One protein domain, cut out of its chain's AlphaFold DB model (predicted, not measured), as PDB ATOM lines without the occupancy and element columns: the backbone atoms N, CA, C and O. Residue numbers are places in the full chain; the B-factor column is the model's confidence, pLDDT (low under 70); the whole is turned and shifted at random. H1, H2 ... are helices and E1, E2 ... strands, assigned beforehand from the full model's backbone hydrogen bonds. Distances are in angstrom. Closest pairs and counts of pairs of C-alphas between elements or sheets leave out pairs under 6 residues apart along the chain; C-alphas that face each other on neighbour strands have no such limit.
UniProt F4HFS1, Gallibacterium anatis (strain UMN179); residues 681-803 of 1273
ATOM      1  N   VAL A 681      46.169 -21.167  24.070       58.19
ATOM      2  CA  VAL A 681      47.107 -20.587  23.113       58.19
ATOM      3  C   VAL A 681      48.100 -19.734  23.878       58.19
ATOM      4  O   VAL A 681      47.727 -18.976  24.772       58.19
ATOM      5  N   LYS A 682      49.382 -19.898  23.557       56.19
ATOM      6  CA  LYS A 682      50.496 -19.249  24.248       56.19
ATOM      7  C   LYS A 682      50.910 -17.959  23.541       56.19
ATOM      8  O   LYS A 682      51.495 -18.026  22.461       56.19
ATOM      9  N   GLN A 683      50.620 -16.818  24.157       56.50
ATOM     10  CA  GLN A 683      51.009 -15.487  23.698       56.50
ATOM     11  C   GLN A 683      52.535 -15.351  23.572       56.50
ATOM     12  O   GLN A 683      53.296 -16.083  24.206       56.50
ATOM     13  N   GLU A 684      52.989 -14.364  22.790       48.44
ATOM     14  CA  GLU A 684      54.417 -14.048  22.597       48.44
ATOM     15  C   GLU A 684      55.159 -13.750  23.913       48.44
ATOM     16  O   GLU A 684      56.334 -14.076  24.044       48.44
ATOM     17  N   ASN A 685      54.463 -13.203  24.915       56.66
ATOM     18  CA  ASN A 685      54.987 -12.961  26.267       56.66
ATOM     19  C   ASN A 685      55.017 -14.229  27.158       56.66
ATOM     20  O   ASN A 685      55.387 -14.149  28.327       56.66
ATOM     21  N   GLY A 686      54.601 -15.387  26.634       57.16
ATOM     22  CA  GLY A 686      54.521 -16.662  27.348       57.16
ATOM     23  C   GLY A 686      53.197 -16.935  28.074       57.16
ATOM     24  O   GLY A 686      53.043 -18.028  28.617       57.16
ATOM     25  N   GLN A 687      52.243 -15.999  28.073       58.25
ATOM     26  CA  GLN A 687      50.949 -16.130  28.752       58.25
ATOM     27  C   GLN A 687      49.993 -17.069  27.997       58.25
ATOM     28  O   GLN A 687      49.839 -16.970  26.785       58.25
ATOM     29  N   LEU A 688      49.314 -17.973  28.708       58.56
ATOM     30  CA  LEU A 688      48.326 -18.886  28.120       58.56
ATOM     31  C   LEU A 688      46.913 -18.279  28.177       58.56
ATOM     32  O   LEU A 688      46.441 -17.901  29.249       58.56
ATOM     33  N   ILE A 689      46.226 -18.223  27.034       56.22
ATOM     34  CA  ILE A 689      44.819 -17.816  26.902       56.22
ATOM     35  C   ILE A 689      43.971 -19.050  26.604       56.22
ATOM     36  O   ILE A 689      44.298 -19.823  25.710       56.22
ATOM     37  N   SER A 690      42.877 -19.238  27.347       59.28
ATOM     38  CA  SER A 690      41.945 -20.355  27.144       59.28
ATOM     39  C   SER A 690      40.921 -20.011  26.074       59.28
ATOM     40  O   SER A 690      40.190 -19.043  26.242       59.28
ATOM     41  N   LEU A 691      40.856 -20.816  25.012       55.25
ATOM     42  CA  LEU A 691      39.913 -20.607  23.918       55.25
ATOM     43  C   LEU A 691      38.719 -21.555  23.998       55.25
ATOM     44  O   LEU A 691      37.596 -21.069  24.027       55.25
ATOM     45  N   TYR A 692      38.939 -22.883  24.050       56.75
ATOM     46  CA  TYR A 692      37.845 -23.871  24.002       56.75
ATOM     47  C   TYR A 692      37.975 -25.050  24.986       56.75
ATOM     48  O   TYR A 692      39.086 -25.458  25.297       56.75
ATOM     49  N   ASN A 693      36.866 -25.645  25.449       54.44
ATOM     50  CA  ASN A 693      36.870 -26.898  26.222       54.44
ATOM     51  C   ASN A 693      36.764 -28.084  25.244       54.44
ATOM     52  O   ASN A 693      35.863 -28.130  24.406       54.44
ATOM     53  N   VAL A 694      37.700 -29.030  25.308       53.59
ATOM     54  CA  VAL A 694      37.826 -30.158  24.377       53.59
ATOM     55  C   VAL A 694      37.724 -31.465  25.159       53.59
ATOM     56  O   VAL A 694      38.465 -31.724  26.102       53.59
ATOM     57  N   THR A 695      36.805 -32.341  24.763       47.72
ATOM     58  CA  THR A 695      36.682 -33.676  25.365       47.72
ATOM     59  C   THR A 695      37.609 -34.654  24.639       47.72
ATOM     60  O   THR A 695      37.240 -35.195  23.599       47.72
ATOM     61  N   GLY A 696      38.818 -34.868  25.170       50.69
ATOM     62  CA  GLY A 696      39.835 -35.771  24.603       50.69
ATOM     63  C   GLY A 696      41.167 -35.079  24.285       50.69
ATOM     64  O   GLY A 696      41.306 -33.874  24.471       50.69
ATOM     65  N   THR A 697      42.175 -35.839  23.853       47.00
ATOM     66  CA  THR A 697      43.541 -35.344  23.566       47.00
ATOM     67  C   THR A 697      43.709 -34.728  22.173       47.00
ATOM     68  O   THR A 697      44.821 -34.353  21.817       47.00
ATOM     69  N   SER A 698      42.634 -34.629  21.387       54.34
ATOM     70  CA  SER A 698      42.657 -34.171  19.991       54.34
ATOM     71  C   SER A 698      41.598 -33.088  19.762       54.34
ATOM     72  O   SER A 698      40.530 -33.117  20.378       54.34
ATOM     73  N   LEU A 699      41.882 -32.136  18.870       57.06
ATOM     74  CA  LEU A 699      40.976 -31.037  18.528       57.06
ATOM     75  C   LEU A 699      39.822 -31.581  17.668       57.06
ATOM     76  O   LEU A 699      40.042 -32.068  16.563       57.06
ATOM     77  N   LYS A 700      38.589 -31.562  18.189       61.03
ATOM     78  CA  LYS A 700      37.417 -32.103  17.475       61.03
ATOM     79  C   LYS A 700      37.025 -31.213  16.291       61.03
ATOM     80  O   LYS A 700      37.134 -29.992  16.369       61.03
ATOM     81  N   GLN A 701      36.450 -31.815  15.246       65.38
ATOM     82  CA  GLN A 701      35.986 -31.118  14.034       65.38
ATOM     83  C   GLN A 701      35.058 -29.930  14.328       65.38
ATOM     84  O   GLN A 701      35.205 -28.858  13.745       65.38
ATOM     85  N   LYS A 702      34.126 -30.099  15.277       66.62
ATOM     86  CA  LYS A 702      33.210 -29.032  15.705       66.62
ATOM     87  C   LYS A 702      33.978 -27.793  16.192       66.62
ATOM     88  O   LYS A 702      33.671 -26.686  15.770       66.62
ATOM     89  N   THR A 703      35.018 -28.002  17.000       65.81
ATOM     90  CA  THR A 703      35.870 -26.941  17.554       65.81
ATOM     91  C   THR A 703      36.710 -26.259  16.472       65.81
ATOM     92  O   THR A 703      36.864 -25.044  16.501       65.81
ATOM     93  N   LEU A 704      37.212 -27.008  15.479       71.56
ATOM     94  CA  LEU A 704      37.912 -26.427  14.326       71.56
ATOM     95  C   LEU A 704      36.992 -25.496  13.523       71.56
ATOM     96  O   LEU A 704      37.379 -24.380  13.180       71.56
ATOM     97  N   ASN A 705      35.764 -25.945  13.254       72.25
ATOM     98  CA  ASN A 705      34.780 -25.174  12.499       72.25
ATOM     99  C   ASN A 705      34.362 -23.898  13.253       72.25
ATOM    100  O   ASN A 705      34.202 -22.849  12.634       72.25
ATOM    101  N   GLU A 706      34.215 -23.963  14.579       70.12
ATOM    102  CA  GLU A 706      33.948 -22.792  15.430       70.12
ATOM    103  C   GLU A 706      35.125 -21.803  15.437       70.12
ATOM    104  O   GLU A 706      34.914 -20.603  15.260       70.12
ATOM    105  N   LEU A 707      36.365 -22.292  15.551       73.69
ATOM    106  CA  LEU A 707      37.569 -21.457  15.483       73.69
ATOM    107  C   LEU A 707      37.666 -20.692  14.159       73.69
ATOM    108  O   LEU A 707      37.899 -19.489  14.176       73.69
ATOM    109  N   LEU A 708      37.456 -21.373  13.028       78.56
ATOM    110  CA  LEU A 708      37.507 -20.774  11.689       78.56
ATOM    111  C   LEU A 708      36.441 -19.687  11.485       78.56
ATOM    112  O   LEU A 708      36.726 -18.640  10.904       78.56
ATOM    113  N   LYS A 709      35.223 -19.913  11.993       78.44
ATOM    114  CA  LYS A 709      34.104 -18.960  11.891       78.44
ATOM    115  C   LYS A 709      34.318 -17.684  12.702       78.44
ATOM    116  O   LYS A 709      33.774 -16.646  12.348       78.44
ATOM    117  N   ASN A 710      35.110 -17.755  13.769       74.88
ATOM    118  CA  ASN A 710      35.355 -16.624  14.660       74.88
ATOM    119  C   ASN A 710      36.539 -15.741  14.229       74.88
ATOM    120  O   ASN A 710      36.851 -14.778  14.929       74.88
ATOM    121  N   ILE A 711      37.179 -16.032  13.091       79.62
ATOM    122  CA  ILE A 711      38.259 -15.217  12.526       79.62
ATOM    123  C   ILE A 711      37.684 -13.973  11.833       79.62
ATOM    124  O   ILE A 711      36.801 -14.066  10.985       79.62
ATOM    125  N   LYS A 712      38.221 -12.801  12.179       77.38
ATOM    126  CA  LYS A 712      37.879 -11.485  11.636       77.38
ATOM    127  C   LYS A 712      39.097 -10.840  10.973       77.38
ATOM    128  O   LYS A 712      40.206 -10.883  11.511       77.38
ATOM    129  N   PHE A 713      38.872 -10.190   9.833       78.81
ATOM    130  CA  PHE A 713      39.892  -9.431   9.099       78.81
ATOM    131  C   PHE A 713      39.783  -7.934   9.364       78.81
ATOM    132  O   PHE A 713      38.696  -7.415   9.626       78.81
ATOM    133  N   TYR A 714      40.902  -7.223   9.231       71.62
ATOM    134  CA  TYR A 714      40.881  -5.764   9.192       71.62
ATOM    135  C   TYR A 714      40.190  -5.262   7.915       71.62
ATOM    136  O   TYR A 714      40.394  -5.800   6.827       71.62
ATOM    137  N   LYS A 715      39.410  -4.183   8.056       67.69
ATOM    138  CA  LYS A 715      38.645  -3.539   6.971       67.69
ATOM    139  C   LYS A 715      39.495  -3.112   5.769       67.69
ATOM    140  O   LYS A 715      38.993  -3.036   4.657       67.69
ATOM    141  N   GLU A 716      40.785  -2.859   5.979       68.31
ATOM    142  CA  GLU A 716      41.735  -2.462   4.930       68.31
ATOM    143  C   GLU A 716      41.973  -3.543   3.852       68.31
ATOM    144  O   GLU A 716      42.572  -3.252   2.821       68.31
ATOM    145  N   PHE A 717      41.461  -4.766   4.045       69.31
ATOM    146  CA  PHE A 717      41.634  -5.905   3.134       69.31
ATOM    147  C   PHE A 717      40.421  -6.212   2.233       69.31
ATOM    148  O   PHE A 717      40.353  -7.287   1.637       69.31
ATOM    149  N   GLU A 718      39.481  -5.275   2.071       70.94
ATOM    150  CA  GLU A 718      38.306  -5.405   1.182       70.94
ATOM    151  C   GLU A 718      38.625  -5.288  -0.328       70.94
ATOM    152  O   GLU A 718      37.722  -5.228  -1.164       70.94
ATOM    153  N   SER A 719      39.905  -5.271  -0.717       75.50
ATOM    154  CA  SER A 719      40.313  -5.234  -2.127       75.50
ATOM    155  C   SER A 719      39.728  -6.415  -2.913       75.50
ATOM    156  O   SER A 719      39.795  -7.558  -2.460       75.50
ATOM    157  N   LYS A 720      39.166  -6.139  -4.097       80.25
ATOM    158  CA  LYS A 720      38.581  -7.156  -4.980       80.25
ATOM    159  C   LYS A 720      39.611  -7.706  -5.964       80.25
ATOM    160  O   LYS A 720      40.352  -6.947  -6.584       80.25
ATOM    161  N   PHE A 721      39.610  -9.022  -6.146       82.81
ATOM    162  CA  PHE A 721      40.532  -9.762  -7.000       82.81
ATOM    163  C   PHE A 721      39.774 -10.556  -8.072       82.81
ATOM    164  O   PHE A 721      38.680 -11.058  -7.800       82.81
ATOM    165  N   PRO A 722      40.331 -10.687  -9.289       80.00
ATOM    166  CA  PRO A 722      39.707 -11.452 -10.360       80.00
ATOM    167  C   PRO A 722      39.815 -12.963 -10.107       80.00
ATOM    168  O   PRO A 722      40.902 -13.524  -9.925       80.00
ATOM    169  N   THR A 723      38.664 -13.626 -10.122       82.00
ATOM    170  CA  THR A 723      38.532 -15.089 -10.124       82.00
ATOM    171  C   THR A 723      38.783 -15.658 -11.519       82.00
ATOM    172  O   THR A 723      38.717 -14.934 -12.514       82.00
ATOM    173  N   LYS A 724      39.050 -16.967 -11.613       80.88
ATOM    174  CA  LYS A 724      39.235 -17.662 -12.904       80.88
ATOM    175  C   LYS A 724      37.990 -17.631 -13.806       80.88
ATOM    176  O   LYS A 724      38.132 -17.743 -15.018       80.88
ATOM    177  N   ASP A 725      36.816 -17.375 -13.226       80.38
ATOM    178  CA  ASP A 725      35.527 -17.252 -13.921       80.38
ATOM    179  C   ASP A 725      35.144 -15.782 -14.213       80.38
ATOM    180  O   ASP A 725      33.976 -15.461 -14.431       80.38
ATOM    181  N   ASN A 726      36.119 -14.860 -14.205       78.56
ATOM    182  CA  ASN A 726      35.952 -13.423 -14.484       78.56
ATOM    183  C   ASN A 726      35.046 -12.635 -13.508       78.56
ATOM    184  O   ASN A 726      34.670 -11.497 -13.793       78.56
ATOM    185  N   GLN A 727      34.741 -13.172 -12.324       81.69
ATOM    186  CA  GLN A 727      34.088 -12.423 -11.240       81.69
ATOM    187  C   GLN A 727      35.115 -11.738 -10.329       81.69
ATOM    188  O   GLN A 727      36.215 -12.257 -10.138       81.69
ATOM    189  N   GLN A 728      34.759 -10.600  -9.731       83.88
ATOM    190  CA  GLN A 728      35.576  -9.927  -8.717       83.88
ATOM    191  C   GLN A 728      35.134 -10.323  -7.305       83.88
ATOM    192  O   GLN A 728      33.974 -10.116  -6.957       83.88
ATOM    193  N   ILE A 729      36.062 -10.824  -6.485       86.19
ATOM    194  CA  ILE A 729      35.801 -11.250  -5.101       86.19
ATOM    195  C   ILE A 729      36.842 -10.673  -4.138       86.19
ATOM    196  O   ILE A 729      38.023 -10.576  -4.473       86.19
ATOM    197  N   SER A 730      36.420 -10.270  -2.945       85.94
ATOM    198  CA  SER A 730      37.318  -9.779  -1.896       85.94
ATOM    199  C   SER A 730      37.912 -10.912  -1.046       85.94
ATOM    200  O   SER A 730      37.418 -12.042  -1.040       85.94
ATOM    201  N   LEU A 731      38.984 -10.629  -0.295       81.62
ATOM    202  CA  LEU A 731      39.572 -11.608   0.634       81.62
ATOM    203  C   LEU A 731      38.612 -12.054   1.755       81.62
ATOM    204  O   LEU A 731      38.580 -13.256   2.029       81.62
ATOM    205  N   PRO A 732      37.805 -11.167   2.376       82.44
ATOM    206  CA  PRO A 732      36.779 -11.585   3.332       82.44
ATOM    207  C   PRO A 732      35.727 -12.520   2.721       82.44
ATOM    208  O   PRO A 732      35.360 -13.512   3.342       82.44
ATOM    209  N   GLU A 733      35.280 -12.259   1.489       83.56
ATOM    210  CA  GLU A 733      34.323 -13.133   0.792       83.56
ATOM    211  C   GLU A 733      34.938 -14.505   0.462       83.56
ATOM    212  O   GLU A 733      34.292 -15.535   0.659       83.56
ATOM    213  N   LEU A 734      36.206 -14.545   0.034       86.38
ATOM    214  CA  LEU A 734      36.950 -15.797  -0.159       86.38
ATOM    215  C   LEU A 734      37.116 -16.582   1.140       86.38
ATOM    216  O   LEU A 734      37.059 -17.810   1.124       86.38
ATOM    217  N   TRP A 735      37.323 -15.897   2.263       86.56
ATOM    218  CA  TRP A 735      37.391 -16.550   3.563       86.56
ATOM    219  C   TRP A 735      36.062 -17.185   3.952       86.56
ATOM    220  O   TRP A 735      36.053 -18.342   4.361       86.56
ATOM    221  N   THR A 736      34.941 -16.487   3.767       84.81
ATOM    222  CA  THR A 736      33.614 -17.068   4.013       84.81
ATOM    223  C   THR A 736      33.430 -18.352   3.203       84.81
ATOM    224  O   THR A 736      33.100 -19.391   3.771       84.81
ATOM    225  N   GLN A 737      33.776 -18.336   1.911       87.62
ATOM    226  CA  GLN A 737      33.718 -19.538   1.072       87.62
ATOM    227  C   GLN A 737      34.687 -20.641   1.525       87.62
ATOM    228  O   GLN A 737      34.365 -21.825   1.436       87.62
ATOM    229  N   PHE A 738      35.876 -20.282   2.015       88.94
ATOM    230  CA  PHE A 738      36.841 -21.235   2.564       88.94
ATOM    231  C   PHE A 738      36.314 -21.918   3.829       88.94
ATOM    232  O   PHE A 738      36.412 -23.138   3.955       88.94
ATOM    233  N   VAL A 739      35.730 -21.145   4.747       84.75
ATOM    234  CA  VAL A 739      35.142 -21.654   5.991       84.75
ATOM    235  C   VAL A 739      33.938 -22.547   5.705       84.75
ATOM    236  O   VAL A 739      33.728 -23.529   6.413       84.75
ATOM    237  N   GLU A 740      33.165 -22.249   4.663       84.31
ATOM    238  CA  GLU A 740      32.007 -23.041   4.232       84.31
ATOM    239  C   GLU A 740      32.376 -24.266   3.378       84.31
ATOM    240  O   GLU A 740      31.527 -25.122   3.137       84.31
ATOM    241  N   ASN A 741      33.641 -24.410   2.964       84.12
ATOM    242  CA  ASN A 741      34.086 -25.510   2.113       84.12
ATOM    243  C   ASN A 741      34.031 -26.868   2.857       84.12
ATOM    244  O   ASN A 741      34.805 -27.077   3.800       84.12
ATOM    245  N   PRO A 742      33.212 -27.845   2.407       78.62
ATOM    246  CA  PRO A 742      33.061 -29.142   3.074       78.62
ATOM    247  C   PRO A 742      34.365 -29.939   3.185       78.62
ATOM    248  O   PRO A 742      34.568 -30.677   4.145       78.62
ATOM    249  N   THR A 743      35.276 -29.786   2.222       79.94
ATOM    250  CA  THR A 743      36.579 -30.468   2.221       79.94
ATOM    251  C   THR A 743      37.481 -29.943   3.333       79.94
ATOM    252  O   THR A 743      38.270 -30.695   3.898       79.94
ATOM    253  N   ILE A 744      37.358 -28.661   3.682       79.12
ATOM    254  CA  ILE A 744      38.083 -28.042   4.796       79.12
ATOM    255  C   ILE A 744      37.398 -28.378   6.124       79.12
ATOM    256  O   ILE A 744      38.074 -28.761   7.080       79.12
ATOM    257  N   GLN A 745      36.062 -28.344   6.155       69.31
ATOM    258  CA  GLN A 745      35.249 -28.712   7.320       69.31
ATOM    259  C   GLN A 745      35.295 -30.201   7.700       69.31
ATOM    260  O   GLN A 745      34.694 -30.567   8.705       69.31
ATOM    261  N   ASN A 746      35.972 -31.053   6.925       68.06
ATOM    262  CA  ASN A 746      36.133 -32.484   7.206       68.06
ATOM    263  C   ASN A 746      37.607 -32.913   7.358       68.06
ATOM    264  O   ASN A 746      37.895 -34.107   7.459       68.06
ATOM    265  N   LYS A 747      38.567 -31.972   7.350       69.25
ATOM    266  CA  LYS A 747      39.991 -32.298   7.524       69.25
ATOM    267  C   LYS A 747      40.334 -32.527   8.995       69.25
ATOM    268  O   LYS A 747      40.151 -31.647   9.830       69.25
ATOM    269  N   ASN A 748      40.924 -33.686   9.280       59.19
ATOM    270  CA  ASN A 748      41.394 -34.038  10.614       59.19
ATOM    271  C   ASN A 748      42.685 -33.262  10.956       59.19
ATOM    272  O   ASN A 748      43.635 -33.272  10.170       59.19
ATOM    273  N   VAL A 749      42.728 -32.586  12.109       62.62
ATOM    274  CA  VAL A 749      43.856 -31.728  12.529       62.62
ATOM    275  C   VAL A 749      44.476 -32.292  13.803       62.62
ATOM    276  O   VAL A 749      44.230 -31.820  14.913       62.62
ATOM    277  N   GLU A 750      45.285 -33.336  13.654       57.03
ATOM    278  CA  GLU A 750      46.034 -33.918  14.768       57.03
ATOM    279  C   GLU A 750      47.443 -33.325  14.830       57.03
ATOM    280  O   GLU A 750      48.209 -33.419  13.877       57.03
ATOM    281  N   ASN A 751      47.808 -32.727  15.967       54.53
ATOM    282  CA  ASN A 751      49.166 -32.243  16.260       54.53
ATOM    283  C   ASN A 751      49.743 -31.163  15.312       54.53
ATOM    284  O   ASN A 751      50.941 -30.880  15.379       54.53
ATOM    285  N   VAL A 752      48.918 -30.517  14.478       57.66
ATOM    286  CA  VAL A 752      49.342 -29.440  13.562       57.66
ATOM    287  C   VAL A 752      49.128 -28.061  14.195       57.66
ATOM    288  O   VAL A 752      48.151 -27.825  14.904       57.66
ATOM    289  N   ASN A 753      50.039 -27.119  13.931       67.56
ATOM    290  CA  ASN A 753      49.835 -25.709  14.267       67.56
ATOM    291  C   ASN A 753      48.640 -25.163  13.459       67.56
ATOM    292  O   ASN A 753      48.683 -25.151  12.232       67.56
ATOM    293  N   PHE A 754      47.583 -24.702  14.132       71.62
ATOM    294  CA  PHE A 754      46.375 -24.175  13.481       71.62
ATOM    295  C   PHE A 754      46.660 -22.992  12.544       71.62
ATOM    296  O   PHE A 754      46.051 -22.928  11.486       71.62
ATOM    297  N   TYR A 755      47.605 -22.094  12.863       72.69
ATOM    298  CA  TYR A 755      48.010 -21.023  11.943       72.69
ATOM    299  C   TYR A 755      48.615 -21.604  10.665       72.69
ATOM    300  O   TYR A 755      48.244 -21.192   9.573       72.69
ATOM    301  N   THR A 756      49.501 -22.597  10.787       74.19
ATOM    302  CA  THR A 756      50.068 -23.305   9.630       74.19
ATOM    303  C   THR A 756      48.976 -24.001   8.823       74.19
ATOM    304  O   THR A 756      48.918 -23.832   7.609       74.19
ATOM    305  N   PHE A 757      48.060 -24.705   9.493       80.00
ATOM    306  CA  PHE A 757      46.922 -25.359   8.857       80.00
ATOM    307  C   PHE A 757      46.052 -24.356   8.086       80.00
ATOM    308  O   PHE A 757      45.800 -24.554   6.899       80.00
ATOM    309  N   VAL A 758      45.629 -23.265   8.729       80.19
ATOM    310  CA  VAL A 758      44.822 -22.210   8.105       80.19
ATOM    311  C   VAL A 758      45.576 -21.587   6.938       80.19
ATOM    312  O   VAL A 758      45.025 -21.481   5.848       80.19
ATOM    313  N   LYS A 759      46.844 -21.223   7.139       80.94
ATOM    314  CA  LYS A 759      47.677 -20.575   6.128       80.94
ATOM    315  C   LYS A 759      47.824 -21.428   4.877       80.94
ATOM    316  O   LYS A 759      47.572 -20.940   3.780       80.94
ATOM    317  N   GLU A 760      48.220 -22.687   5.026       81.81
ATOM    318  CA  GLU A 760      48.452 -23.582   3.892       81.81
ATOM    319  C   GLU A 760      47.157 -23.884   3.140       81.81
ATOM    320  O   GLU A 760      47.111 -23.777   1.915       81.81
ATOM    321  N   ASN A 761      46.082 -24.202   3.867       86.25
ATOM    322  CA  ASN A 761      44.818 -24.578   3.245       86.25
ATOM    323  C   ASN A 761      44.086 -23.375   2.641       86.25
ATOM    324  O   ASN A 761      43.518 -23.508   1.560       86.25
ATOM    325  N   PHE A 762      44.128 -22.205   3.285       87.94
ATOM    326  CA  PHE A 762      43.529 -20.996   2.725       87.94
ATOM    327  C   PHE A 762      44.304 -20.520   1.501       87.94
ATOM    328  O   PHE A 762      43.703 -20.204   0.481       87.94
ATOM    329  N   LYS A 763      45.641 -20.548   1.542       85.31
ATOM    330  CA  LYS A 763      46.465 -20.200   0.380       85.31
ATOM    331  C   LYS A 763      46.202 -21.129  -0.806       85.31
ATOM    332  O   LYS A 763      46.039 -20.635  -1.918       85.31
ATOM    333  N   ALA A 764      46.111 -22.438  -0.568       85.00
ATOM    334  CA  ALA A 764      45.749 -23.409  -1.601       85.00
ATOM    335  C   ALA A 764      44.330 -23.163  -2.147       85.00
ATOM    336  O   ALA A 764      44.118 -23.193  -3.356       85.00
ATOM    337  N   PHE A 765      43.367 -22.851  -1.274       88.94
ATOM    338  CA  PHE A 765      42.003 -22.508  -1.680       88.94
ATOM    339  C   PHE A 765      41.955 -21.234  -2.541       88.94
ATOM    340  O   PHE A 765      41.303 -21.206  -3.580       88.94
ATOM    341  N   VAL A 766      42.698 -20.193  -2.164       86.94
ATOM    342  CA  VAL A 766      42.791 -18.941  -2.930       86.94
ATOM    343  C   VAL A 766      43.497 -19.158  -4.277       86.94
ATOM    344  O   VAL A 766      43.061 -18.601  -5.282       86.94
ATOM    345  N   GLN A 767      44.540 -19.997  -4.329       85.56
ATOM    346  CA  GLN A 767      45.217 -20.414  -5.572       85.56
ATOM    347  C   GLN A 767      44.282 -21.128  -6.552       85.56
ATOM    348  O   GLN A 767      44.411 -20.985  -7.772       85.56
ATOM    349  N   ASP A 768      43.340 -21.904  -6.027       85.12
ATOM    350  CA  ASP A 768      42.339 -22.570  -6.847       85.12
ATOM    351  C   ASP A 768      41.330 -21.567  -7.433       85.12
ATOM    352  O   ASP A 768      40.992 -21.658  -8.613       85.12
ATOM    353  N   LYS A 769      40.922 -20.556  -6.655       85.62
ATOM    354  CA  LYS A 769      39.846 -19.616  -7.022       85.62
ATOM    355  C   LYS A 769      40.278 -18.386  -7.824       85.62
ATOM    356  O   LYS A 769      39.500 -17.900  -8.648       85.62
ATOM    357  N   LEU A 770      41.481 -17.860  -7.600       85.88
ATOM    358  CA  LEU A 770      41.951 -16.616  -8.226       85.88
ATOM    359  C   LEU A 770      42.910 -16.861  -9.395       85.88
ATOM    360  O   LEU A 770      43.644 -17.848  -9.416       85.88
ATOM    361  N   VAL A 771      42.931 -15.928 -10.355       82.62
ATOM    362  CA  VAL A 771      43.915 -15.921 -11.459       82.62
ATOM    363  C   VAL A 771      45.323 -15.638 -10.928       82.62
ATOM    364  O   VAL A 771      46.289 -16.283 -11.333       82.62
ATOM    365  N   THR A 772      45.429 -14.713  -9.974       78.06
ATOM    366  CA  THR A 772      46.687 -14.320  -9.335       78.06
ATOM    367  C   THR A 772      46.489 -14.291  -7.827       78.06
ATOM    368  O   THR A 772      45.575 -13.640  -7.326       78.06
ATOM    369  N   VAL A 773      47.351 -14.988  -7.085       77.06
ATOM    370  CA  VAL A 773      47.300 -14.986  -5.617       77.06
ATOM    371  C   VAL A 773      47.833 -13.649  -5.108       77.06
ATOM    372  O   VAL A 773      48.978 -13.311  -5.424       77.06
ATOM    373  N   PRO A 774      47.073 -12.892  -4.298       75.19
ATOM    374  CA  PRO A 774      47.562 -11.636  -3.756       75.19
ATOM    375  C   PRO A 774      48.795 -11.876  -2.881       75.19
ATOM    376  O   PRO A 774      48.784 -12.718  -1.982       75.19
ATOM    377  N   THR A 775      49.856 -11.098  -3.091       71.25
ATOM    378  CA  THR A 775      51.073 -11.150  -2.256       71.25
ATOM    379  C   THR A 775      50.786 -10.830  -0.786       71.25
ATOM    380  O   THR A 775      51.541 -11.217   0.100       71.25
ATOM    381  N   GLN A 776      49.656 -10.174  -0.522       71.12
ATOM    382  CA  GLN A 776      49.198  -9.760   0.796       71.12
ATOM    383  C   GLN A 776      48.446 -10.855   1.570       71.12
ATOM    384  O   GLN A 776      48.165 -10.626   2.738       71.12
ATOM    385  N   VAL A 777      48.137 -12.033   0.998       75.06
ATOM    386  CA  VAL A 777      47.387 -13.105   1.704       75.06
ATOM    387  C   VAL A 777      48.050 -13.484   3.036       75.06
ATOM    388  O   VAL A 777      47.375 -13.604   4.057       75.06
ATOM    389  N   ASP A 778      49.379 -13.594   3.054       71.88
ATOM    390  CA  ASP A 778      50.143 -13.891   4.273       71.88
ATOM    391  C   ASP A 778      50.081 -12.728   5.289       71.88
ATOM    392  O   ASP A 778      49.998 -12.948   6.501       71.88
ATOM    393  N   THR A 779      50.069 -11.485   4.806       71.88
ATOM    394  CA  THR A 779      49.920 -10.268   5.625       71.88
ATOM    395  C   THR A 779      48.513 -10.152   6.217       71.88
ATOM    396  O   THR A 779      48.355  -9.764   7.369       71.88
ATOM    397  N   VAL A 780      47.489 -10.529   5.452       72.12
ATOM    398  CA  VAL A 780      46.083 -10.524   5.875       72.12
ATOM    399  C   VAL A 780      45.866 -11.558   6.977       72.12
ATOM    400  O   VAL A 780      45.325 -11.231   8.032       72.12
ATOM    401  N   LEU A 781      46.348 -12.789   6.775       74.94
ATOM    402  CA  LEU A 781      46.226 -13.859   7.765       74.94
ATOM    403  C   LEU A 781      46.978 -13.541   9.057       74.94
ATOM    404  O   LEU A 781      46.420 -13.737  10.127       74.94
ATOM    405  N   SER A 782      48.199 -13.001   8.964       69.12
ATOM    406  CA  SER A 782      49.002 -12.614  10.139       69.12
ATOM    407  C   SER A 782      48.431 -11.435  10.937       69.12
ATOM    408  O   SER A 782      48.792 -11.242  12.100       69.12
ATOM    409  N   ARG A 783      47.543 -10.647  10.325       71.44
ATOM    410  CA  ARG A 783      46.781  -9.573  10.972       71.44
ATOM    411  C   ARG A 783      45.342  -9.990  11.284       71.44
ATOM    412  O   ARG A 783      44.550  -9.170  11.714       71.44
ATOM    413  N   SER A 784      44.949 -11.236  11.070       75.12
ATOM    414  CA  SER A 784      43.586 -11.649  11.414       75.12
ATOM    415  C   SER A 784      43.438 -11.763  12.930       75.12
ATOM    416  O   SER A 784      44.416 -12.005  13.634       75.12
ATOM    417  N   THR A 785      42.232 -11.568  13.453       68.44
ATOM    418  CA  THR A 785      41.951 -11.682  14.893       68.44
ATOM    419  C   THR A 785      40.810 -12.649  15.148       68.44
ATOM    420  O   THR A 785      39.927 -12.793  14.309       68.44
ATOM    421  N   PHE A 786      40.797 -13.322  16.292       69.50
ATOM    422  CA  PHE A 786      39.592 -13.984  16.771       69.50
ATOM    423  C   PHE A 786      38.578 -12.948  17.262       69.50
ATOM    424  O   PHE A 786      38.899 -11.788  17.531       69.50
ATOM    425  N   SER A 787      37.328 -13.376  17.413       63.69
ATOM    426  CA  SER A 787      36.221 -12.552  17.902       63.69
ATOM    427  C   SER A 787      36.473 -11.895  19.266       63.69
ATOM    428  O   SER A 787      35.833 -10.889  19.557       63.69
ATOM    429  N   ASP A 788      37.386 -12.444  20.070       56.78
ATOM    430  CA  ASP A 788      37.819 -11.933  21.379       56.78
ATOM    431  C   ASP A 788      38.971 -10.904  21.309       56.78
ATOM    432  O   ASP A 788      39.423 -10.415  22.343       56.78
ATOM    433  N   GLY A 789      39.438 -10.553  20.106       60.69
ATOM    434  CA  GLY A 789      40.507  -9.578  19.876       60.69
ATOM    435  C   GLY A 789      41.923 -10.163  19.859       60.69
ATOM    436  O   GLY A 789      42.877  -9.418  19.636       60.69
ATOM    437  N   SER A 790      42.094 -11.474  20.056       62.62
ATOM    438  CA  SER A 790      43.410 -12.119  19.959       62.62
ATOM    439  C   SER A 790      43.888 -12.241  18.506       62.62
ATOM    440  O   SER A 790      43.108 -12.551  17.612       62.62
ATOM    441  N   THR A 791      45.171 -11.980  18.238       63.91
ATOM    442  CA  THR A 791      45.752 -11.999  16.883       63.91
ATOM    443  C   THR A 791      46.189 -13.396  16.440       63.91
ATOM    444  O   THR A 791      46.725 -14.190  17.209       63.91
ATOM    445  N   ILE A 792      46.005 -13.677  15.154       69.38
ATOM    446  CA  ILE A 792      46.341 -14.926  14.474       69.38
ATOM    447  C   ILE A 792      47.653 -14.683  13.733       69.38
ATOM    448  O   ILE A 792      47.648 -14.135  12.640       69.38
ATOM    449  N   ASN A 793      48.800 -15.017  14.323       64.25
ATOM    450  CA  ASN A 793      50.097 -14.768  13.684       64.25
ATOM    451  C   ASN A 793      51.059 -15.965  13.809       64.25
ATOM    452  O   ASN A 793      50.825 -16.911  14.563       64.25
ATOM    453  N   SER A 794      52.168 -15.916  13.062       60.06
ATOM    454  CA  SER A 794      53.187 -16.976  13.008       60.06
ATOM    455  C   SER A 794      53.965 -17.197  14.311       60.06
ATOM    456  O   SER A 794      54.688 -18.188  14.431       60.06
ATOM    457  N   SER A 795      53.866 -16.281  15.272       55.56
ATOM    458  CA  SER A 795      54.577 -16.334  16.551       55.56
ATOM    459  C   SER A 795      53.954 -17.339  17.522       55.56
ATOM    460  O   SER A 795      54.653 -17.885  18.378       55.56
ATOM    461  N   TRP A 796      52.665 -17.653  17.356       57.72
ATOM    462  CA  TRP A 796      51.967 -18.675  18.136       57.72
ATOM    463  C   TRP A 796      52.302 -20.051  17.553       57.72
ATOM    464  O   TRP A 796      51.651 -20.579  16.649       57.72
ATOM    465  N   LYS A 797      53.406 -20.630  18.034       53.16
ATOM    466  CA  LYS A 797      54.010 -21.838  17.449       53.16
ATOM    467  C   LYS A 797      53.221 -23.134  17.690       53.16
ATOM    468  O   LYS A 797      53.512 -24.123  17.017       53.16
ATOM    469  N   LYS A 798      52.227 -23.155  18.587       54.81
ATOM    470  CA  LYS A 798      51.367 -24.323  18.841       54.81
ATOM    471  C   LYS A 798      50.101 -23.930  19.601       54.81
ATOM    472  O   LYS A 798      50.154 -23.092  20.495       54.81
ATOM    473  N   PHE A 799      48.994 -24.594  19.282       58.44
ATOM    474  CA  PHE A 799      47.890 -24.727  20.226       58.44
ATOM    475  C   PHE A 799      48.320 -25.783  21.238       58.44
ATOM    476  O   PHE A 799      48.694 -26.894  20.852       58.44
ATOM    477  N   GLU A 800      48.331 -25.428  22.515       55.03
ATOM    478  CA  GLU A 800      48.626 -26.378  23.576       55.03
ATOM    479  C   GLU A 800      47.289 -26.874  24.120       55.03
ATOM    480  O   GLU A 800      46.468 -26.105  24.619       55.03
ATOM    481  N   ILE A 801      47.046 -28.181  24.005       52.72
ATOM    482  CA  ILE A 801      45.981 -28.811  24.781       52.72
ATOM    483  C   ILE A 801      46.504 -28.859  26.211       52.72
ATOM    484  O   ILE A 801      47.192 -29.796  26.623       52.72
ATOM    485  N   ALA A 802      46.235 -27.789  26.949       49.88
ATOM    486  CA  ALA A 802      46.531 -27.731  28.355       49.88
ATOM    487  C   ALA A 802      45.473 -28.563  29.070       49.88
ATOM    488  O   ALA A 802      44.271 -28.286  29.050       49.88
ATOM    489  N   LYS A 803      45.925 -29.613  29.739       51.41
ATOM    490  CA  LYS A 803      45.084 -30.337  30.676       51.41
ATOM    491  C   LYS A 803      44.889 -29.453  31.904       51.41
ATOM    492  O   LYS A 803      45.636 -29.567  32.874       51.41
TER     493      LYS A 803
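Overview. This is residues 681 to 803 of the 1273 residues of a protein of Gallibacterium anatis (strain UMN179) (UniProt F4HFS1). This is an elongated body with a small hairpin of two antiparallel strands, E2 and E3, at one end and the strands E1 and E5 near each other at the other. Between these ends lie four helices, the longest, H3, running lengthwise with H2 set crosswise to it. The 123 printed residues hold, in order, E1 H1 E2 E3 H2 H3 H4 E4 E5, a mixed class with under half of the residues in named elements. The whole is compact, with a radius of gyration of the C-alphas of 14.9 A, and spans 49 by 30 by 19 A.

Along the chain. Start at C-alpha 720, (38.581, -7.156, -4.980), where E2, residues 720 to 722, begins; E3 is 728 to 730. H2 follows, 731 to 740, 14.2 A long. Find C-alpha 754 at (46.375, -24.175, 13.481); from there H3 runs 22.0 A to 769. H4 is 777 to 782, E4 784 to 786, E5 799 to 802. Earlier come E1, 688 to 694, 15.9 A, and H1, 701 to 709, 12.5 A.

Arrangement. In the hairpin E2 and E3, N 721 and O 729 are 2.8 A apart, within hydrogen-bond range. H2 touches residues 762 to 766 of H3, about perpendicular at 75 degrees; their closest C-alphas, Phe 738 and Phe 762, are 6.7 A apart. H3 and H4, a helical hairpin, only just touch, with 3 pairs of C-alphas within 8 A, the closest Lys 759 and Leu 781 at 7.1 A. H1 and H2 only just touch, also with 3 pairs, the closest Leu 708 and Val 739 at 6.2 A. E4 pairs with no named strand, but its residues 785 to 786 pair antiparallel with 711 to 712. In the four helices every O i to N i+4 pair is within hydrogen-bond range.

Size, cuts and confidence. The farthest C-alphas, Asn 726 and Lys 803, are 49.1 A apart. The printed part has no cut; the links H2 to H3 and E4 to E5 are long. Look for pLDDT under 70 at 55 residues, among them 681 to 703 and 785 to 803.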